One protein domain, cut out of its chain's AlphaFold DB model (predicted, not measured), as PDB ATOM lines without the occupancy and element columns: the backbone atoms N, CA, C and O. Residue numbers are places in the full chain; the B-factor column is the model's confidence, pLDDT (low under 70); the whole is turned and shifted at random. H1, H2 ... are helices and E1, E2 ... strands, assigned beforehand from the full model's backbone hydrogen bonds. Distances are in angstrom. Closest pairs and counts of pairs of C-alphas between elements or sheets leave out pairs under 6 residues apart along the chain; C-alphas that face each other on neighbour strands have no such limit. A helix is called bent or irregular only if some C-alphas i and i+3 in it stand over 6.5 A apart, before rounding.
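What this domain is: This is residues 13 to 35 and 183 to 315 of the 315 residues of the protein "RNA methyltransferase" of Coprinopsis cinerea (strain Okayama-7 / 130 / ATCC MYA-4618 / FGSC 9003) (UniProt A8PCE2). A twisted sheet of four strands, E2, E3, E5 and E4, has H3 and H6 packed along one face, while the helical hairpin of H4 and H5 packs on the first half of H3. E1 and H2 lie beyond the E2 edge, H1 only grazes the sheet, and residues 296 to 301 stick out from the long link between E4 and E5. The 156 printed residues hold six named helices and five named strands, in the order H1 E1 H2 E2 H3 E3 H4 H5 H6 E4 E5; the class is mixed, helices and strands, and so is the sheet's pairing, parallel and antiparallel. The whole is compact, with a radius of gyration of the C-alphas of 16.4 A and spans of 49 by 37 by 30 A.

How they stand to each other: Start at H1, residues 17 to 23, apart from E1, residues 29 to 33, which pairs with no named strand. After the cut comes H2, residues 190 to 193. E2, residues 198 to 202, is parallel to E3, residues 234 to 239, with N 201 and O 237 2.8 A apart. Between them H3, residues 205 to 227, completes a strand-helix-strand unit, two parallel neighbour strands joined through a helix, with a right-handed crossover. H3 is irregular, C-alphas 211 and 214 being 9.4 A apart, and runs along the strands at a height over the sheet of 11.9 A. H4, residues 243 to 252, touches H3 at a steep tilt of 64 degrees; the closest C-alphas, of Lys 206 and Tyr 246, are 6.6 A apart. H5, residues 254 to 262, also touches H3, with the closest C-alphas, of Leu 210 and Leu 256, 5.4 A apart. H6, residues 267 to 277, only just irregular with C-alphas 268 and 271 6.9 A apart, touches H3 at a shallow tilt of 28 degrees; the closest C-alphas, of Arg 222 and Val 277, are 6.2 A apart. H3 and H6 lie on the same face, making two layers, helices over a sheet. E5, residues 309 to 314, is antiparallel to E3, with N 312 and O 236 2.8 A apart, and to E4, residues 280 to 286, with N 280 and O 313 2.8 A apart. Every O i to N i+4 pair is within hydrogen-bond range in H1 and H5, against 17 of 19 in H3, 3 of 6 in H4 and 4 of 7 in H6; H2 is too short for one.

Where its parts are: Find C-alpha 17, where H1 begins, at (-13.429, 34.295, 12.251). H3 begins at C-alpha 205, (-12.503, 34.771, -4.596), and spans 17.1 A; E4 spans 17.7 A. E5 ends at C-alpha 314, (-29.107, 28.265, 1.108).

The domain as a whole: Residues 36 to 182 are not printed, and C-alphas 35 and 183 are 8.9 A apart. The link from E4 to E5, 22 residues, is long. Low pLDDT, under 70, falls on residues 13 to 24 and 287 to 306.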
ATOM      1  N   VAL A  13     -21.201  39.191  16.183       41.44
ATOM      2  CA  VAL A  13     -20.908  40.381  15.358       41.44
ATOM      3  C   VAL A  13     -19.478  40.924  15.576       41.44
ATOM      4  O   VAL A  13     -19.038  41.815  14.865       41.44
ATOM      5  N   HIS A  14     -18.722  40.397  16.551       37.81
ATOM      6  CA  HIS A  14     -17.408  40.932  16.946       37.81
ATOM      7  C   HIS A  14     -16.407  39.843  17.389       37.81
ATOM      8  O   HIS A  14     -15.865  39.898  18.491       37.81
ATOM      9  N   GLY A  15     -16.157  38.832  16.550       37.62
ATOM     10  CA  GLY A  15     -15.164  37.782  16.824       37.62
ATOM     11  C   GLY A  15     -14.202  37.551  15.658       37.62
ATOM     12  O   GLY A  15     -14.599  37.622  14.496       37.62
ATOM     13  N   ASN A  16     -12.935  37.240  15.956       39.38
ATOM     14  CA  ASN A  16     -11.997  36.710  14.961       39.38
ATOM     15  C   ASN A  16     -12.611  35.449  14.336       39.38
ATOM     16  O   ASN A  16     -12.879  34.505  15.056       39.38
ATOM     17  N   TYR A  17     -12.786  35.389  13.015       45.28
ATOM     18  CA  TYR A  17     -13.429  34.295  12.251       45.28
ATOM     19  C   TYR A  17     -13.006  32.860  12.634       45.28
ATOM     20  O   TYR A  17     -13.789  31.922  12.471       45.28
ATOM     21  N   HIS A  18     -11.799  32.685  13.184       45.03
ATOM     22  CA  HIS A  18     -11.344  31.432  13.789       45.03
ATOM     23  C   HIS A  18     -12.306  30.940  14.891       45.03
ATOM     24  O   HIS A  18     -12.619  29.754  14.942       45.03
ATOM     25  N   SER A  19     -12.859  31.850  15.698       42.19
ATOM     26  CA  SER A  19     -13.824  31.561  16.760       42.19
ATOM     27  C   SER A  19     -15.201  31.167  16.231       42.19
ATOM     28  O   SER A  19     -15.872  30.363  16.864       42.19
ATOM     29  N   THR A  20     -15.633  31.685  15.076       43.56
ATOM     30  CA  THR A  20     -16.955  31.360  14.518       43.56
ATOM     31  C   THR A  20     -16.994  29.909  14.052       43.56
ATOM     32  O   THR A  20     -17.836  29.155  14.524       43.56
ATOM     33  N   ALA A  21     -16.044  29.468  13.221       49.09
ATOM     34  CA  ALA A  21     -15.974  28.063  12.803       49.09
ATOM     35  C   ALA A  21     -15.740  27.108  13.991       49.09
ATOM     36  O   ALA A  21     -16.336  26.034  14.038       49.09
ATOM     37  N   GLN A  22     -14.931  27.512  14.981       49.88
ATOM     38  CA  GLN A  22     -14.715  26.741  16.212       49.88
ATOM     39  C   GLN A  22     -15.976  26.636  17.079       49.88
ATOM     40  O   GLN A  22     -16.235  25.572  17.633       49.88
ATOM     41  N   SER A  23     -16.789  27.695  17.156       51.19
ATOM     42  CA  SER A  23     -18.022  27.708  17.956       51.19
ATOM     43  C   SER A  23     -19.086  26.719  17.470       51.19
ATOM     44  O   SER A  23     -19.919  26.294  18.264       51.19
ATOM     45  N   TYR A  24     -19.029  26.294  16.201       60.69
ATOM     46  CA  TYR A  24     -19.936  25.277  15.657       60.69
ATOM     47  C   TYR A  24     -19.502  23.835  15.947       60.69
ATOM     48  O   TYR A  24     -20.280  22.925  15.676       60.69
ATOM     49  N   GLY A  25     -18.292  23.605  16.476       72.81
ATOM     50  CA  GLY A  25     -17.802  22.262  16.814       72.81
ATOM     51  C   GLY A  25     -17.909  21.269  15.647       72.81
ATOM     52  O   GLY A  25     -18.650  20.290  15.749       72.81
ATOM     53  N   PRO A  26     -17.228  21.512  14.509       81.94
ATOM     54  CA  PRO A  26     -17.447  20.736  13.296       81.94
ATOM     55  C   PRO A  26     -17.127  19.249  13.504       81.94
ATOM     56  O   PRO A  26     -16.010  18.869  13.865       81.94
ATOM     57  N   ARG A  27     -18.105  18.391  13.188       87.69
ATOM     58  CA  ARG A  27     -17.942  16.925  13.203       87.69
ATOM     59  C   ARG A  27     -16.959  16.423  12.143       87.69
ATOM     60  O   ARG A  27     -16.373  15.362  12.317       87.69
ATOM     61  N   LYS A  28     -16.803  17.163  11.041       91.38
ATOM     62  CA  LYS A  28     -15.886  16.873   9.930       91.38
ATOM     63  C   LYS A  28     -15.459  18.182   9.268       91.38
ATOM     64  O   LYS A  28     -16.284  19.073   9.082       91.38
ATOM     65  N   VAL A  29     -14.185  18.288   8.909       94.12
ATOM     66  CA  VAL A  29     -13.589  19.417   8.191       94.12
ATOM     67  C   VAL A  29     -12.772  18.875   7.025       94.12
ATOM     68  O   VAL A  29     -11.938  17.983   7.196       94.12
ATOM     69  N   VAL A  30     -12.998  19.439   5.843       96.75
ATOM     70  CA  VAL A  30     -12.231  19.152   4.630       96.75
ATOM     71  C   VAL A  30     -11.575  20.454   4.193       96.75
ATOM     72  O   VAL A  30     -12.267  21.403   3.836       96.75
ATOM     73  N   GLY A  31     -10.248  20.525   4.265       96.94
ATOM     74  CA  GLY A  31      -9.491  21.621   3.665       96.94
ATOM     75  C   GLY A  31      -9.099  21.271   2.234       96.94
ATOM     76  O   GLY A  31      -8.658  20.153   1.976       96.94
ATOM     77  N   VAL A  32      -9.249  22.206   1.305       97.62
ATOM     78  CA  VAL A  32      -8.871  21.998  -0.096       97.62
ATOM     79  C   VAL A  32      -8.028  23.173  -0.550       97.62
ATOM     80  O   VAL A  32      -8.418  24.321  -0.338       97.62
ATOM     81  N   ASP A  33      -6.889  22.882  -1.161       97.31
ATOM     82  CA  ASP A  33      -6.043  23.881  -1.808       97.31
ATOM     83  C   ASP A  33      -5.530  23.317  -3.138       97.31
ATOM     84  O   ASP A  33      -5.445  22.102  -3.311       97.31
ATOM     85  N   ILE A  34      -5.210  24.187  -4.092       96.00
ATOM     86  CA  ILE A  34      -4.607  23.776  -5.364       96.00
ATOM     87  C   ILE A  34      -3.097  23.541  -5.211       96.00
ATOM     88  O   ILE A  34      -2.504  22.799  -5.991       96.00
ATOM     89  N   ASP A  35      -2.472  24.167  -4.209       94.56
ATOM     90  CA  ASP A  35      -1.047  24.044  -3.925       94.56
ATOM     91  C   ASP A  35      -0.783  22.877  -2.965       94.56
ATOM     92  O   ASP A  35      -1.060  22.947  -1.761       94.56
ATOM     93  N   ASN A 183      -7.895  21.463  -7.758       97.56
ATOM     94  CA  ASN A 183      -8.617  22.614  -8.289       97.56
ATOM     95  C   ASN A 183     -10.120  22.424  -8.039       97.56
ATOM     96  O   ASN A 183     -10.867  21.966  -8.902       97.56
ATOM     97  N   TRP A 184     -10.586  22.787  -6.844       97.75
ATOM     98  CA  TRP A 184     -11.966  22.513  -6.425       97.75
ATOM     99  C   TRP A 184     -13.041  23.203  -7.277       97.75
ATOM    100  O   TRP A 184     -14.205  22.838  -7.175       97.75
ATOM    101  N   VAL A 185     -12.698  24.187  -8.111       97.44
ATOM    102  CA  VAL A 185     -13.663  24.786  -9.049       97.44
ATOM    103  C   VAL A 185     -13.977  23.829 -10.204       97.44
ATOM    104  O   VAL A 185     -15.125  23.768 -10.640       97.44
ATOM    105  N   GLU A 186     -12.983  23.072 -10.669       96.19
ATOM    106  CA  GLU A 186     -13.060  22.218 -11.864       96.19
ATOM    107  C   GLU A 186     -13.194  20.725 -11.528       96.19
ATOM    108  O   GLU A 186     -13.762  19.961 -12.305       96.19
ATOM    109  N   GLU A 187     -12.701  20.305 -10.364       97.31
ATOM    110  CA  GLU A 187     -12.663  18.908  -9.934       97.31
ATOM    111  C   GLU A 187     -13.757  18.593  -8.908       97.31
ATOM    112  O   GLU A 187     -14.185  19.467  -8.155       97.31
ATOM    113  N   GLU A 188     -14.185  17.332  -8.813       95.25
ATOM    114  CA  GLU A 188     -15.032  16.843  -7.716       95.25
ATOM    115  C   GLU A 188     -14.208  16.013  -6.735       95.25
ATOM    116  O   GLU A 188     -13.431  15.148  -7.137       95.25
ATOM    117  N   ILE A 189     -14.415  16.242  -5.439       96.62
ATOM    118  CA  ILE A 189     -13.843  15.401  -4.383       96.62
ATOM    119  C   ILE A 189     -14.930  14.502  -3.794       96.62
ATOM    120  O   ILE A 189     -16.113  14.843  -3.812       96.62
ATOM    121  N   GLY A 190     -14.550  13.329  -3.282       95.00
ATOM    122  CA  GLY A 190     -15.512  12.323  -2.816       95.00
ATOM    123  C   GLY A 190     -16.450  12.841  -1.722       95.00
ATOM    124  O   GLY A 190     -17.628  12.485  -1.699       95.00
ATOM    125  N   GLU A 191     -15.940  13.722  -0.864       94.88
ATOM    126  CA  GLU A 191     -16.662  14.353   0.237       94.88
ATOM    127  C   GLU A 191     -17.790  15.287  -0.236       94.88
ATOM    128  O   GLU A 191     -18.770  15.449   0.489       94.88
ATOM    129  N   ASP A 192     -17.732  15.816  -1.468       96.44
ATOM    130  CA  ASP A 192     -18.778  16.692  -2.020       96.44
ATOM    131  C   ASP A 192     -20.147  15.986  -2.086       96.44
ATOM    132  O   ASP A 192     -21.187  16.642  -2.019       96.44
ATOM    133  N   LYS A 193     -20.161  14.646  -2.173       93.88
ATOM    134  CA  LYS A 193     -21.384  13.824  -2.215       93.88
ATOM    135  C   LYS A 193     -22.130  13.771  -0.881       93.88
ATOM    136  O   LYS A 193     -23.327  13.505  -0.872       93.88
ATOM    137  N   GLU A 194     -21.434  13.988   0.233       92.50
ATOM    138  CA  GLU A 194     -22.040  14.003   1.574       92.50
ATOM    139  C   GLU A 194     -22.770  15.331   1.848       92.50
ATOM    140  O   GLU A 194     -23.682  15.396   2.678       92.50
ATOM    141  N   GLY A 195     -22.394  16.377   1.106       94.50
ATOM    142  CA  GLY A 195     -22.833  17.748   1.310       94.50
ATOM    143  C   GLY A 195     -22.189  18.405   2.533       94.50
ATOM    144  O   GLY A 195     -21.601  17.749   3.391       94.50
ATOM    145  N   TYR A 196     -22.319  19.727   2.618       95.25
ATOM    146  CA  TYR A 196     -21.740  20.528   3.696       95.25
ATOM    147  C   TYR A 196     -22.800  21.384   4.387       95.25
ATOM    148  O   TYR A 196     -23.683  21.950   3.739       95.25
ATOM    149  N   ASP A 197     -22.676  21.514   5.706       93.94
ATOM    150  CA  ASP A 197     -23.433  22.501   6.481       93.94
ATOM    151  C   ASP A 197     -22.868  23.911   6.248       93.94
ATOM    152  O   ASP A 197     -23.612  24.881   6.132       93.94
ATOM    153  N   VAL A 198     -21.538  24.026   6.145       95.31
ATOM    154  CA  VAL A 198     -20.827  25.296   5.977       95.31
ATOM    155  C   VAL A 198     -19.730  25.152   4.926       95.31
ATOM    156  O   VAL A 198     -18.933  24.218   4.986       95.31
ATOM    157  N   VAL A 199     -19.641  26.116   4.009       97.50
ATOM    158  CA  VAL A 199     -18.489  26.296   3.114       97.50
ATOM    159  C   VAL A 199     -17.821  27.628   3.436       97.50
ATOM    160  O   VAL A 199     -18.485  28.664   3.496       97.50
ATOM    161  N   LEU A 200     -16.502  27.602   3.638       96.31
ATOM    162  CA  LEU A 200     -15.689  28.785   3.918       96.31
ATOM    163  C   LEU A 200     -14.835  29.134   2.695       96.31
ATOM    164  O   LEU A 200     -14.066  28.303   2.219       96.31
ATOM    165  N   ALA A 201     -14.925  30.376   2.224       96.62
ATOM    166  CA  ALA A 201     -14.096  30.921   1.152       96.62
ATOM    167  C   ALA A 201     -13.443  32.225   1.606       96.62
ATOM    168  O   ALA A 201     -13.888  33.329   1.282       96.62
ATOM    169  N   LEU A 202     -12.388  32.082   2.401       93.06
ATOM    170  CA  LEU A 202     -11.682  33.204   3.010       93.06
ATOM    171  C   LEU A 202     -10.499  33.598   2.138       93.06
ATOM    172  O   LEU A 202      -9.669  32.757   1.795       93.06
ATOM    173  N   SER A 203     -10.435  34.869   1.753       92.00
ATOM    174  CA  SER A 203      -9.385  35.401   0.889       92.00
ATOM    175  C   SER A 203      -9.130  34.571  -0.390       92.00
ATOM    176  O   SER A 203      -8.005  34.517  -0.897       92.00
ATOM    177  N   LEU A 204     -10.189  34.004  -0.980       95.44
ATOM    178  CA  LEU A 204     -10.095  33.070  -2.109       95.44
ATOM    179  C   LEU A 204     -10.632  33.634  -3.434       95.44
ATOM    180  O   LEU A 204     -10.046  33.396  -4.492       95.44
ATOM    181  N   THR A 205     -11.722  34.408  -3.396       96.62
ATOM    182  CA  THR A 205     -12.503  34.771  -4.596       96.62
ATOM    183  C   THR A 205     -11.680  35.496  -5.652       96.62
ATOM    184  O   THR A 205     -11.837  35.220  -6.838       96.62
ATOM    185  N   LYS A 206     -10.745  36.369  -5.253       96.25
ATOM    186  CA  LYS A 206      -9.816  37.027  -6.183       96.25
ATOM    187  C   LYS A 206      -9.005  36.043  -7.013       96.25
ATOM    188  O   LYS A 206      -8.852  36.249  -8.212       96.25
ATOM    189  N   TRP A 207      -8.453  35.008  -6.387       97.06
ATOM    190  CA  TRP A 207      -7.566  34.073  -7.072       97.06
ATOM    191  C   TRP A 207      -8.327  33.195  -8.051       97.06
ATOM    192  O   TRP A 207      -7.849  33.001  -9.167       97.06
ATOM    193  N   ILE A 208      -9.532  32.758  -7.683       97.94
ATOM    194  CA  ILE A 208     -10.445  32.070  -8.602       97.94
ATOM    195  C   ILE A 208     -10.767  32.983  -9.788       97.94
ATOM    196  O   ILE A 208     -10.596  32.594 -10.939       97.94
ATOM    197  N   HIS A 209     -11.156  34.226  -9.505       97.94
ATOM    198  CA  HIS A 209     -11.582  35.184 -10.517       97.94
ATOM    199  C   HIS A 209     -10.451  35.551 -11.497       97.94
ATOM    200  O   HIS A 209     -10.654  35.542 -12.707       97.94
ATOM    201  N   LEU A 210      -9.230  35.804 -11.009       97.62
ATOM    202  CA  LEU A 210      -8.080  36.098 -11.873       97.62
ATOM    203  C   LEU A 210      -7.616  34.879 -12.690       97.62
ATOM    204  O   LEU A 210      -7.098  35.059 -13.789       97.62
ATOM    205  N   ASN A 211      -7.767  33.649 -12.185       97.19
ATOM    206  CA  ASN A 211      -7.315  32.447 -12.899       97.19
ATOM    207  C   ASN A 211      -8.344  31.903 -13.895       97.19
ATOM    208  O   ASN A 211      -7.941  31.449 -14.967       97.19
ATOM    209  N   GLY A 212      -9.628  31.937 -13.537       96.75
ATOM    210  CA  GLY A 212     -10.728  31.340 -14.299       96.75
ATOM    211  C   GLY A 212     -11.683  32.346 -14.948       96.75
ATOM    212  O   GLY A 212     -12.659  31.936 -15.570       96.75
ATOM    213  N   GLY A 213     -11.434  33.650 -14.808       98.00
ATOM    214  CA  GLY A 213     -12.323  34.685 -15.332       98.00
ATOM    215  C   GLY A 213     -13.675  34.740 -14.614       98.00
ATOM    216  O   GLY A 213     -13.878  34.096 -13.577       98.00
ATOM    217  N   ASP A 214     -14.611  35.503 -15.186       98.38
ATOM    218  CA  ASP A 214     -15.983  35.617 -14.674       98.38
ATOM    219  C   ASP A 214     -16.643  34.225 -14.554       98.38
ATOM    220  O   ASP A 214     -17.228  33.901 -13.522       98.38
ATOM    221  N   GLU A 215     -16.488  33.356 -15.563       98.19
ATOM    222  CA  GLU A 215     -17.082  32.009 -15.558       98.19
ATOM    223  C   GLU A 215     -16.490  31.078 -14.499       98.19
ATOM    224  O   GLU A 215     -17.230  30.299 -13.896       98.19
ATOM    225  N   GLY A 216     -15.187  31.164 -14.215       98.25
ATOM    226  CA  GLY A 216     -14.578  30.400 -13.126       98.25
ATOM    227  C   GLY A 216     -15.160  30.789 -11.767       98.25
ATOM    228  O   GLY A 216     -15.497  29.925 -10.956       98.25
ATOM    229  N   LEU A 217     -15.362  32.089 -11.536       98.62
ATOM    230  CA  LEU A 217     -15.982  32.578 -10.306       98.62
ATOM    231  C   LEU A 217     -17.467  32.187 -10.208       98.62
ATOM    232  O   LEU A 217     -17.923  31.752  -9.150       98.62
ATOM    233  N   LEU A 218     -18.218  32.294 -11.305       98.69
ATOM    234  CA  LEU A 218     -19.617  31.868 -11.354       98.69
ATOM    235  C   LEU A 218     -19.760  30.358 -11.128       98.69
ATOM    236  O   LEU A 218     -20.634  29.926 -10.376       98.69
ATOM    237  N   SER A 219     -18.889  29.552 -11.736       98.69
ATOM    238  CA  SER A 219     -18.849  28.098 -11.547       98.69
ATOM    239  C   SER A 219     -18.551  27.734 -10.098       98.69
ATOM    240  O   SER A 219     -19.235  26.883  -9.531       98.69
ATOM    241  N   PHE A 220     -17.619  28.446  -9.461       98.75
ATOM    242  CA  PHE A 220     -17.359  28.313  -8.033       98.75
ATOM    243  C   PHE A 220     -18.611  28.597  -7.190       98.75
ATOM    244  O   PHE A 220     -19.010  27.745  -6.401       98.75
ATOM    245  N   PHE A 221     -19.290  29.732  -7.384       98.75
ATOM    246  CA  PHE A 221     -20.501  30.054  -6.618       98.75
ATOM    247  C   PHE A 221     -21.629  29.033  -6.820       98.75
ATOM    248  O   PHE A 221     -22.254  28.606  -5.844       98.75
ATOM    249  N   ARG A 222     -21.855  28.578  -8.059       98.75
ATOM    250  CA  ARG A 222     -22.820  27.507  -8.364       98.75
ATOM    251  C   ARG A 222     -22.435  26.198  -7.675       98.75
ATOM    252  O   ARG A 222     -23.300  25.524  -7.117       98.75
ATOM    253  N   LYS A 223     -21.146  25.846  -7.671       98.69
ATOM    254  CA  LYS A 223     -20.652  24.645  -6.995       98.69
ATOM    255  C   LYS A 223     -20.868  24.728  -5.488       98.69
ATOM    256  O   LYS A 223     -21.390  23.772  -4.923       98.69
ATOM    257  N   VAL A 224     -20.541  25.857  -4.855       98.62
ATOM    258  CA  VAL A 224     -20.796  26.079  -3.422       98.62
ATOM    259  C   VAL A 224     -22.278  25.867  -3.103       98.62
ATOM    260  O   VAL A 224     -22.605  25.106  -2.196       98.62
ATOM    261  N   PHE A 225     -23.183  26.465  -3.887       98.50
ATOM    262  CA  PHE A 225     -24.622  26.267  -3.704       98.50
ATOM    263  C   PHE A 225     -25.028  24.796  -3.847       98.50
ATOM    264  O   PHE A 225     -25.812  24.288  -3.049       98.50
ATOM    265  N   ARG A 226     -24.481  24.082  -4.836       97.94
ATOM    266  CA  ARG A 226     -24.761  22.658  -5.072       97.94
ATOM    267  C   ARG A 226     -24.349  21.778  -3.893       97.94
ATOM    268  O   ARG A 226     -25.129  20.915  -3.504       97.94
ATOM    269  N   VAL A 227     -23.144  21.975  -3.352       97.88
ATOM    270  CA  VAL A 227     -22.591  21.107  -2.297       97.88
ATOM    271  C   VAL A 227     -23.114  21.451  -0.902       97.88
ATOM    272  O   VAL A 227     -23.050  20.619  -0.002       97.88
ATOM    273  N   LEU A 228     -23.644  22.657  -0.693       97.75
ATOM    274  CA  LEU A 228     -24.339  22.988   0.548       97.75
ATOM    275  C   LEU A 228     -25.660  22.223   0.654       97.75
ATOM    276  O   LEU A 228     -26.386  22.055  -0.330       97.75
ATOM    277  N   ARG A 229     -26.008  21.791   1.865       93.38
ATOM    278  CA  ARG A 229     -27.298  21.140   2.131       93.38
ATOM    279  C   ARG A 229     -28.458  22.119   1.908       93.38
ATOM    280  O   ARG A 229     -28.351  23.296   2.237       93.38
ATOM    281  N   GLY A 230     -29.547  21.631   1.311       89.25
ATOM    282  CA  GLY A 230     -30.764  22.408   1.007       89.25
ATOM    283  C   GLY A 230     -31.884  22.222   2.031       89.25
ATOM    284  O   GLY A 230     -33.047  22.199   1.664       89.25
ATOM    285  N   ASP A 231     -31.537  21.968   3.293       89.38
ATOM    286  CA  ASP A 231     -32.478  21.829   4.413       89.38
ATOM    287  C   ASP A 231     -32.640  23.151   5.195       89.38
ATOM    288  O   ASP A 231     -32.947  23.140   6.390       89.38
ATOM    289  N   GLY A 232     -32.384  24.289   4.536       86.06
ATOM    290  CA  GLY A 232     -32.393  25.630   5.127       86.06
ATOM    291  C   GLY A 232     -31.228  25.931   6.079       86.06
ATOM    292  O   GLY A 232     -31.197  26.995   6.701       86.06
ATOM    293  N   LYS A 233     -30.274  25.000   6.243       85.31
ATOM    294  CA  LYS A 233     -29.137  25.139   7.174       85.31
ATOM    295  C   LYS A 233     -27.798  25.379   6.483       85.31
ATOM    296  O   LYS A 233     -26.826  25.666   7.176       85.31
ATOM    297  N   GLY A 234     -27.738  25.274   5.157       94.19
ATOM    298  CA  GLY A 234     -26.513  25.487   4.392       94.19
ATOM    299  C   GLY A 234     -26.039  26.938   4.470       94.19
ATOM    300  O   GLY A 234     -26.778  27.860   4.122       94.19
ATOM    301  N   VAL A 235     -24.792  27.150   4.892       95.12
ATOM    302  CA  VAL A 235     -24.188  28.480   5.034       95.12
ATOM    303  C   VAL A 235     -22.945  28.613   4.162       95.12
ATOM    304  O   VAL A 235     -22.002  27.831   4.261       95.12
ATOM    305  N   PHE A 236     -22.904  29.667   3.354       97.56
ATOM    306  CA  PHE A 236     -21.698  30.089   2.657       97.56
ATOM    307  C   PHE A 236     -21.107  31.324   3.338       97.56
ATOM    308  O   PHE A 236     -21.758  32.365   3.414       97.56
ATOM    309  N   VAL A 237     -19.871  31.212   3.825       95.69
ATOM    310  CA  VAL A 237     -19.115  32.334   4.395       95.69
ATOM    311  C   VAL A 237     -18.021  32.728   3.418       95.69
ATOM    312  O   VAL A 237     -17.160  31.912   3.080       95.69
ATOM    313  N   VAL A 238     -18.031  33.982   2.985       95.88
ATOM    314  CA  VAL A 238     -17.097  34.493   1.982       95.88
ATOM    315  C   VAL A 238     -16.475  35.805   2.434       95.88
ATOM    316  O   VAL A 238     -17.150  36.684   2.962       95.88
ATOM    317  N   GLU A 239     -15.171  35.932   2.218       93.94
ATOM    318  CA  GLU A 239     -14.419  37.169   2.435       93.94
ATOM    319  C   GLU A 239     -13.942  37.699   1.071       93.94
ATOM    320  O   GLU A 239     -12.844  37.343   0.619       93.94
ATOM    321  N   PRO A 240     -14.764  38.492   0.358       92.56
ATOM    322  CA  PRO A 240     -14.377  39.019  -0.939       92.56
ATOM    323  C   PRO A 240     -13.303  40.096  -0.783       92.56
ATOM    324  O   PRO A 240     -13.387  40.978   0.072       92.56
ATOM    325  N   GLN A 241     -12.279  40.044  -1.632       91.88
ATOM    326  CA  GLN A 241     -11.247  41.078  -1.654       91.88
ATOM    327  C   GLN A 241     -11.612  42.216  -2.604       91.88
ATOM    328  O   GLN A 241     -12.123  41.975  -3.698       91.88
ATOM    329  N   GLY A 242     -11.293  43.448  -2.202       90.25
ATOM    330  CA  GLY A 242     -11.544  44.642  -3.005       90.25
ATOM    331  C   GLY A 242     -10.769  44.645  -4.322       90.25
ATOM    332  O   GLY A 242      -9.722  43.999  -4.460       90.25
ATOM    333  N   TRP A 243     -11.272  45.404  -5.297       92.56
ATOM    334  CA  TRP A 243     -10.705  45.469  -6.648       92.56
ATOM    335  C   TRP A 243      -9.240  45.943  -6.676       92.56
ATOM    336  O   TRP A 243      -8.447  45.489  -7.500       92.56
ATOM    337  N   GLU A 244      -8.820  46.786  -5.730       89.19
ATOM    338  CA  GLU A 244      -7.423  47.229  -5.611       89.19
ATOM    339  C   GLU A 244      -6.441  46.061  -5.437       89.19
ATOM    340  O   GLU A 244      -5.358  46.031  -6.035       89.19
ATOM    341  N   SER A 245      -6.841  45.039  -4.681       89.12
ATOM    342  CA  SER A 245      -6.040  43.834  -4.480       89.12
ATOM    343  C   SER A 245      -5.846  43.015  -5.772       89.12
ATOM    344  O   SER A 245      -4.828  42.321  -5.908       89.12
ATOM    345  N   TYR A 246      -6.754  43.135  -6.753       93.19
ATOM    346  CA  TYR A 246      -6.628  42.518  -8.080       93.19
ATOM    347  C   TYR A 246      -5.526  43.194  -8.899       93.19
ATOM    348  O   TYR A 246      -4.752  42.512  -9.572       93.19
ATOM    349  N   ALA A 247      -5.391  44.522  -8.797       88.19
ATOM    350  CA  ALA A 247      -4.378  45.279  -9.532       88.19
ATOM    351  C   ALA A 247      -2.941  44.870  -9.164       88.19
ATOM    352  O   ALA A 247      -2.040  44.978 -10.002       88.19
ATOM    353  N   LYS A 248      -2.734  44.382  -7.933       89.06
ATOM    354  CA  LYS A 248      -1.478  43.761  -7.489       89.06
ATOM    355  C   LYS A 248      -1.370  42.319  -7.987       89.06
ATOM    356  O   LYS A 248      -0.366  41.975  -8.603       89.06
ATOM    357  N   GLY A 249      -2.411  41.508  -7.781       90.69
ATOM    358  CA  GLY A 249      -2.421  40.090  -8.165       90.69
ATOM    359  C   GLY A 249      -2.167  39.856  -9.656       90.69
ATOM    360  O   GLY A 249      -1.376  38.992 -10.018       90.69
ATOM    361  N   ARG A 250      -2.739  40.692 -10.533       93.12
ATOM    362  CA  ARG A 250      -2.550  40.580 -11.990       93.12
ATOM    363  C   ARG A 250      -1.096  40.722 -12.450       93.12
ATOM    364  O   ARG A 250      -0.772  40.309 -13.551       93.12
ATOM    365  N   ARG A 251      -0.217  41.339 -11.647       93.25
ATOM    366  CA  ARG A 251       1.202  41.540 -11.999       93.25
ATOM    367  C   ARG A 251       2.045  40.280 -11.806       93.25
ATOM    368  O   ARG A 251       3.220  40.295 -12.148       93.25
ATOM    369  N   MET A 252       1.472  39.224 -11.231       92.94
ATOM    370  CA  MET A 252       2.209  38.011 -10.881       92.94
ATOM    371  C   MET A 252       2.412  37.059 -12.064       92.94
ATOM    372  O   MET A 252       3.331  36.249 -12.019       92.94
ATOM    373  N   SER A 253       1.599  37.147 -13.122       95.12
ATOM    374  CA  SER A 253       1.837  36.421 -14.376       95.12
ATOM    375  C   SER A 253       1.062  37.039 -15.543       95.12
ATOM    376  O   SER A 253       0.067  37.736 -15.334       95.12
ATOM    377  N   GLU A 254       1.494  36.760 -16.777       95.94
ATOM    378  CA  GLU A 254       0.824  37.292 -17.972       95.94
ATOM    379  C   GLU A 254      -0.609  36.754 -18.110       95.94
ATOM    380  O   GLU A 254      -1.523  37.531 -18.363       95.94
ATOM    381  N   LYS A 255      -0.846  35.476 -17.775       94.69
ATOM    382  CA  LYS A 255      -2.196  34.882 -17.729       94.69
ATOM    383  C   LYS A 255      -3.153  35.685 -16.839       94.69
ATOM    384  O   LYS A 255      -4.271  35.993 -17.243       94.69
ATOM    385  N   LEU A 256      -2.733  36.039 -15.619       96.38
ATOM    386  CA  LEU A 256      -3.585  36.804 -14.697       96.38
ATOM    387  C   LEU A 256      -3.828  38.228 -15.207       96.38
ATOM    388  O   LEU A 256      -4.887  38.804 -14.956       96.38
ATOM    389  N   LYS A 257      -2.854  38.808 -15.915       95.94
ATOM    390  CA  LYS A 257      -2.973  40.127 -16.539       95.94
ATOM    391  C   LYS A 257      -3.954  40.127 -17.708       95.94
ATOM    392  O   LYS A 257      -4.760  41.051 -17.779       95.94
ATOM    393  N   GLU A 258      -3.902  39.121 -18.575       95.31
ATOM    394  CA  GLU A 258      -4.840  38.934 -19.688       95.31
ATOM    395  C   GLU A 258      -6.264  38.716 -19.171       95.31
ATOM    396  O   GLU A 258      -7.175  39.455 -19.541       95.31
ATOM    397  N   ASN A 259      -6.444  37.793 -18.222       95.12
ATOM    398  CA  ASN A 259      -7.746  37.557 -17.601       95.12
ATOM    399  C   ASN A 259      -8.287  38.811 -16.912       95.12
ATOM    400  O   ASN A 259      -9.446  39.157 -17.099       95.12
ATOM    401  N   TYR A 260      -7.455  39.547 -16.164       96.81
ATOM    402  CA  TYR A 260      -7.872  40.799 -15.525       96.81
ATOM    403  C   TYR A 260      -8.473  41.807 -16.520       96.81
ATOM    404  O   TYR A 260      -9.385  42.550 -16.159       96.81
ATOM    405  N   GLN A 261      -7.968  41.856 -17.758       95.69
ATOM    406  CA  GLN A 261      -8.479  42.762 -18.793       95.69
ATOM    407  C   GLN A 261      -9.859  42.348 -19.317       95.69
ATOM    408  O   GLN A 261     -10.603  43.213 -19.773       95.69
ATOM    409  N   SER A 262     -10.209  41.061 -19.246       96.25
ATOM    410  CA  SER A 262     -11.497  40.545 -19.712       96.25
ATOM    411  C   SER A 262     -12.583  40.516 -18.632       96.25
ATOM    412  O   SER A 262     -13.757  40.402 -18.987       96.25
ATOM    413  N   LEU A 263     -12.222  40.660 -17.348       97.56
ATOM    414  CA  LEU A 263     -13.167  40.616 -16.225       97.56
ATOM    415  C   LEU A 263     -14.224  41.716 -16.321       97.56
ATOM    416  O   LEU A 263     -13.895  42.913 -16.295       97.56
ATOM    417  N   LYS A 264     -15.494  41.310 -16.329       97.56
ATOM    418  CA  LYS A 264     -16.644  42.218 -16.289       97.56
ATOM    419  C   LYS A 264     -17.257  42.268 -14.902       97.56
ATOM    420  O   LYS A 264     -17.692  43.339 -14.489       97.56
ATOM    421  N   LEU A 265     -17.260  41.145 -14.184       97.50
ATOM    422  CA  LEU A 265     -17.752  41.109 -12.815       97.50
ATOM    423  C   LEU A 265     -16.778  41.835 -11.886       97.50
ATOM    424  O   LEU A 265     -15.551  41.785 -12.038       97.50
ATOM    425  N   ARG A 266     -17.338  42.518 -10.893       96.44
ATOM    426  CA  ARG A 266     -16.588  43.162  -9.816       96.44
ATOM    427  C   ARG A 266     -17.040  42.620  -8.454       96.44
ATOM    428  O   ARG A 266     -18.132  42.061  -8.365       96.44
ATOM    429  N   PRO A 267     -16.224  42.739  -7.390       94.38
ATOM    430  CA  PRO A 267     -16.611  42.313  -6.042       94.38
ATOM    431  C   PRO A 267     -17.969  42.864  -5.584       94.38
ATOM    432  O   PRO A 267     -18.725  42.168  -4.910       94.38
ATOM    433  N   GLU A 268     -18.323  44.077  -6.009       94.12
ATOM    434  CA  GLU A 268     -19.600  44.731  -5.708       94.12
ATOM    435  C   GLU A 268     -20.802  44.010  -6.350       94.12
ATOM    436  O   GLU A 268     -21.916  44.068  -5.826       94.12
ATOM    437  N   ASP A 269     -20.589  43.274  -7.446       96.62
ATOM    438  CA  ASP A 269     -21.620  42.472  -8.109       96.62
ATOM    439  C   ASP A 269     -21.897  41.137  -7.397       96.62
ATOM    440  O   ASP A 269     -22.921  40.505  -7.669       96.62
ATOM    441  N   PHE A 270     -21.023  40.680  -6.489       96.50
ATOM    442  CA  PHE A 270     -21.112  39.326  -5.922       96.50
ATOM    443  C   PHE A 270     -22.433  39.095  -5.188       96.50
ATOM    444  O   PHE A 270     -23.031  38.033  -5.331       96.50
ATOM    445  N   GLY A 271     -22.942  40.101  -4.471       96.50
ATOM    446  CA  GLY A 271     -24.232  39.998  -3.788       96.50
ATOM    447  C   GLY A 271     -25.425  39.860  -4.743       96.50
ATOM    448  O   GLY A 271     -26.423  39.235  -4.391       96.50
ATOM    449  N   ARG A 272     -25.357  40.418  -5.961       97.75
ATOM    450  CA  ARG A 272     -26.369  40.174  -7.009       97.75
ATOM    451  C   ARG A 272     -26.232  38.747  -7.539       97.75
ATOM    452  O   ARG A 272     -27.198  37.998  -7.508       97.75
ATOM    453  N   VAL A 273     -25.022  38.373  -7.945       98.25
ATOM    454  CA  VAL A 273     -24.715  37.066  -8.543       98.25
ATOM    455  C   VAL A 273     -25.064  35.906  -7.606       98.25
ATOM    456  O   VAL A 273     -25.669  34.927  -8.031       98.25
ATOM    457  N   LEU A 274     -24.732  36.000  -6.318       98.44
ATOM    458  CA  LEU A 274     -25.045  34.953  -5.343       98.44
ATOM    459  C   LEU A 274     -26.558  34.798  -5.129       98.44
ATOM    460  O   LEU A 274     -27.037  33.674  -4.988       98.44
ATOM    461  N   ARG A 275     -27.328  35.893  -5.189       98.25
ATOM    462  CA  ARG A 275     -28.800  35.828  -5.173       98.25
ATOM    463  C   ARG A 275     -29.366  35.199  -6.443       98.25
ATOM    464  O   ARG A 275     -30.289  34.401  -6.350       98.25
ATOM    465  N   GLU A 276     -28.791  35.494  -7.608       98.31
ATOM    466  CA  GLU A 276     -29.162  34.846  -8.878       98.31
ATOM    467  C   GLU A 276     -28.867  33.336  -8.870       98.31
ATOM    468  O   GLU A 276     -29.616  32.562  -9.459       98.31
ATOM    469  N   VAL A 277     -27.812  32.899  -8.169       98.38
ATOM    470  CA  VAL A 277     -27.523  31.472  -7.933       98.38
ATOM    471  C   VAL A 277     -28.566  30.815  -7.014       98.38
ATOM    472  O   VAL A 277     -28.795  29.614  -7.130       98.38
ATOM    473  N   GLY A 278     -29.211  31.588  -6.134       98.06
ATOM    474  CA  GLY A 278     -30.275  31.120  -5.240       98.06
ATOM    475  C   GLY A 278     -30.001  31.313  -3.747       98.06
ATOM    476  O   GLY A 278     -30.771  30.822  -2.927       98.06
ATOM    477  N   PHE A 279     -28.915  31.992  -3.368       98.19
ATOM    478  CA  PHE A 279     -28.643  32.298  -1.964       98.19
ATOM    479  C   PHE A 279     -29.517  33.438  -1.424       98.19
ATOM    480  O   PHE A 279     -29.807  34.413  -2.116       98.19
ATOM    481  N   GLU A 280     -29.816  33.376  -0.131       96.19
ATOM    482  CA  GLU A 280     -30.338  34.486   0.665       96.19
ATOM    483  C   GLU A 280     -29.196  35.272   1.336       96.19
ATOM    484  O   GLU A 280     -28.146  34.711   1.664       96.19
ATOM    485  N   GLY A 281     -29.405  36.572   1.584       91.62
ATOM    486  CA  GLY A 281     -28.418  37.476   2.196       91.62
ATOM    487  C   GLY A 281     -27.837  38.518   1.219       91.62
ATOM    488  O   GLY A 281     -28.486  38.831   0.215       91.62
ATOM    489  N   PRO A 282     -26.641  39.084   1.496       91.56
ATOM    490  CA  PRO A 282     -25.732  38.745   2.599       91.56
ATOM    491  C   PRO A 282     -26.153  39.305   3.962       91.56
ATOM    492  O   PRO A 282     -26.744  40.379   4.057       91.56
ATOM    493  N   ILE A 283     -25.736  38.621   5.028       90.19
ATOM    494  CA  ILE A 283     -25.550  39.211   6.358       90.19
ATOM    495  C   ILE A 283     -24.063  39.539   6.497       90.19
ATOM    496  O   ILE A 283     -23.228  38.633   6.478       90.19
ATOM    497  N   ARG A 284     -23.723  40.823   6.644       86.19
ATOM    498  CA  ARG A 284     -22.343  41.249   6.900       86.19
ATOM    499  C   ARG A 284     -22.026  41.115   8.382       86.19
ATOM    500  O   ARG A 284     -22.729  41.692   9.206       86.19
ATOM    501  N   VAL A 285     -20.976  40.368   8.710       81.44
ATOM    502  CA  VAL A 285     -20.604  40.089  10.111       81.44
ATOM    503  C   VAL A 285     -19.336  40.794  10.569       81.44
ATOM    504  O   VAL A 285     -19.105  40.899  11.766       81.44
ATOM    505  N   SER A 286     -18.513  41.277   9.641       74.56
ATOM    506  CA  SER A 286     -17.303  42.045   9.937       74.56
ATOM    507  C   SER A 286     -16.891  42.842   8.705       74.56
ATOM    508  O   SER A 286     -17.256  42.465   7.591       74.56
ATOM    509  N   GLY A 287     -16.102  43.896   8.911       67.31
ATOM    510  CA  GLY A 287     -15.471  44.679   7.855       67.31
ATOM    511  C   GLY A 287     -16.362  45.759   7.250       67.31
ATOM    512  O   GLY A 287     -17.524  45.515   6.924       67.31
ATOM    513  N   SER A 288     -15.809  46.959   7.055       63.16
ATOM    514  CA  SER A 288     -16.531  48.057   6.390       63.16
ATOM    515  C   SER A 288     -16.614  47.895   4.868       63.16
ATOM    516  O   SER A 288     -17.417  48.565   4.219       63.16
ATOM    517  N   GLY A 289     -15.804  47.003   4.285       56.78
ATOM    518  CA  GLY A 289     -15.646  46.902   2.834       56.78
ATOM    519  C   GLY A 289     -14.507  47.756   2.277       56.78
ATOM    520  O   GLY A 289     -14.236  47.672   1.081       56.78
ATOM    521  N   SER A 290     -13.828  48.557   3.109       54.44
ATOM    522  CA  SER A 290     -12.668  49.334   2.669       54.44
ATOM    523  C   SER A 290     -11.395  48.484   2.706       54.44
ATOM    524  O   SER A 290     -11.008  47.957   3.746       54.44
ATOM    525  N   ASP A 291     -10.702  48.364   1.570       53.06
ATOM    526  CA  ASP A 291      -9.350  47.790   1.513       53.06
ATOM    527  C   ASP A 291      -8.366  48.861   2.034       53.06
ATOM    528  O   ASP A 291      -7.536  49.388   1.299       53.06
ATOM    529  N   SER A 292      -8.528  49.289   3.296       43.72
ATOM    530  CA  SER A 292      -7.717  50.354   3.895       43.72
ATOM    531  C   SER A 292      -6.278  49.875   4.090       43.72
ATOM    532  O   SER A 292      -5.889  49.304   5.110       43.72
ATOM    533  N   LEU A 293      -5.473  50.098   3.058       43.47
ATOM    534  CA  LEU A 293      -4.022  50.020   3.082       43.47
ATOM    535  C   LEU A 293      -3.476  51.298   3.725       43.47
ATOM    536  O   LEU A 293      -3.199  52.271   3.027       43.47
ATOM    537  N   ILE A 294      -3.238  51.293   5.037       44.44
ATOM    538  CA  ILE A 294      -2.289  52.263   5.598       44.44
ATOM    539  C   ILE A 294      -0.884  51.696   5.419       44.44
ATOM    540  O   ILE A 294      -0.478  50.725   6.059       44.44
ATOM    541  N   GLY A 295      -0.175  52.299   4.467       36.38
ATOM    542  CA  GLY A 295       1.232  52.064   4.209       36.38
ATOM    543  C   GLY A 295       2.137  52.588   5.321       36.38
ATOM    544  O   GLY A 295       1.761  53.421   6.140       36.38
ATOM    545  N   SER A 296       3.362  52.076   5.287       43.50
ATOM    546  CA  SER A 296       4.602  52.657   5.795       43.50
ATOM    547  C   SER A 296       4.501  54.141   6.188       43.50
ATOM    548  O   SER A 296       4.565  55.021   5.334       43.50
ATOM    549  N   GLY A 297       4.386  54.432   7.482       33.75
ATOM    550  CA  GLY A 297       4.401  55.801   7.993       33.75
ATOM    551  C   GLY A 297       4.100  55.831   9.484       33.75
ATOM    552  O   GLY A 297       3.095  55.290   9.928       33.75
ATOM    553  N   ALA A 298       5.011  56.406  10.262       41.94
ATOM    554  CA  ALA A 298       4.959  56.453  11.716       41.94
ATOM    555  C   ALA A 298       3.647  57.075  12.233       41.94
ATOM    556  O   ALA A 298       3.364  58.237  11.961       41.94
ATOM    557  N   GLY A 299       2.876  56.309  13.009       35.66
ATOM    558  CA  GLY A 299       1.716  56.825  13.737       35.66
ATOM    559  C   GLY A 299       0.625  55.788  13.980       35.66
ATOM    560  O   GLY A 299      -0.336  55.744  13.227       35.66
ATOM    561  N   GLY A 300       0.787  54.970  15.030       37.31
ATOM    562  CA  GLY A 300      -0.245  54.420  15.938       37.31
ATOM    563  C   GLY A 300      -1.614  53.902  15.454       37.31
ATOM    564  O   GLY A 300      -2.445  53.597  16.307       37.31
ATOM    565  N   GLY A 301      -1.904  53.789  14.160       35.78
ATOM    566  CA  GLY A 301      -3.147  53.211  13.653       35.78
ATOM    567  C   GLY A 301      -3.079  51.687  13.680       35.78
ATOM    568  O   GLY A 301      -2.088  51.107  13.234       35.78
ATOM    569  N   ARG A 302      -4.124  51.018  14.184       42.69
ATOM    570  CA  ARG A 302      -4.282  49.556  14.071       42.69
ATOM    571  C   ARG A 302      -4.476  49.195  12.592       42.69
ATOM    572  O   ARG A 302      -5.601  49.067  12.126       42.69
ATOM    573  N   GLY A 303      -3.378  49.097  11.846       38.81
ATOM    574  CA  GLY A 303      -3.366  48.652  10.457       38.81
ATOM    575  C   GLY A 303      -3.778  47.186  10.390       38.81
ATOM    576  O   GLY A 303      -3.058  46.315  10.876       38.81
ATOM    577  N   GLY A 304      -4.950  46.913   9.825       47.53
ATOM    578  CA  GLY A 304      -5.518  45.574   9.727       47.53
ATOM    579  C   GLY A 304      -6.288  45.379   8.426       47.53
ATOM    580  O   GLY A 304      -6.721  46.337   7.795       47.53
ATOM    581  N   PHE A 305      -6.436  44.116   8.029       58.69
ATOM    582  CA  PHE A 305      -7.265  43.680   6.908       58.69
ATOM    583  C   PHE A 305      -8.754  43.923   7.218       58.69
ATOM    584  O   PHE A 305      -9.431  43.019   7.701       58.69
ATOM    585  N   ASP A 306      -9.273  45.125   6.956       69.00
ATOM    586  CA  ASP A 306     -10.695  45.464   7.168       69.00
ATOM    587  C   ASP A 306     -11.596  44.998   6.005       69.00
ATOM    588  O   ASP A 306     -12.391  45.749   5.436       69.00
ATOM    589  N   ARG A 307     -11.450  43.731   5.602       80.56
ATOM    590  CA  ARG A 307     -12.255  43.154   4.519       80.56
ATOM    591  C   ARG A 307     -13.616  42.678   5.026       80.56
ATOM    592  O   ARG A 307     -13.714  42.196   6.157       80.56
ATOM    593  N   PRO A 308     -14.667  42.790   4.193       87.44
ATOM    594  CA  PRO A 308     -15.993  42.359   4.583       87.44
ATOM    595  C   PRO A 308     -16.032  40.833   4.692       87.44
ATOM    596  O   PRO A 308     -15.469  40.129   3.854       87.44
ATOM    597  N   ILE A 309     -16.720  40.326   5.711       90.06
ATOM    598  CA  ILE A 309     -17.108  38.918   5.796       90.06
ATOM    599  C   ILE A 309     -18.617  38.858   5.617       90.06
ATOM    600  O   ILE A 309     -19.374  39.393   6.433       90.06
ATOM    601  N   ASP A 310     -19.027  38.184   4.552       92.88
ATOM    602  CA  ASP A 310     -20.419  38.014   4.181       92.88
ATOM    603  C   ASP A 310     -20.867  36.582   4.413       92.88
ATOM    604  O   ASP A 310     -20.157  35.619   4.112       92.88
ATOM    605  N   ILE A 311     -22.086  36.459   4.924       94.19
ATOM    606  CA  ILE A 311     -22.746  35.186   5.148       94.19
ATOM    607  C   ILE A 311     -23.985  35.112   4.270       94.19
ATOM    608  O   ILE A 311     -24.869  35.966   4.351       94.19
ATOM    609  N   TYR A 312     -24.050  34.058   3.468       96.44
ATOM    610  CA  TYR A 312     -25.172  33.717   2.607       96.44
ATOM    611  C   TYR A 312     -25.794  32.401   3.068       96.44
ATOM    612  O   TYR A 312     -25.085  31.496   3.516       96.44
ATOM    613  N   ARG A 313     -27.116  32.283   2.961       95.81
ATOM    614  CA  ARG A 313     -27.853  31.070   3.341       95.81
ATOM    615  C   ARG A 313     -28.438  30.396   2.115       95.81
ATOM    616  O   ARG A 313     -28.924  31.074   1.213       95.81
ATOM    617  N   LYS A 314     -28.374  29.070   2.079       96.50
ATOM    618  CA  LYS A 314     -29.107  28.265   1.108       96.50
ATOM    619  C   LYS A 314     -30.480  27.930   1.708       96.50
ATOM    620  O   LYS A 314     -30.490  27.335   2.791       96.50
ATOM    621  N   PRO A 315     -31.586  28.337   1.060       91.19
ATOM    622  CA  PRO A 315     -32.927  27.984   1.513       91.19
ATOM    623  C   PRO A 315     -33.166  26.471   1.436       91.19
ATOM    624  O   PRO A 315     -32.497  25.783   0.626       91.19
TER     625      PRO A 315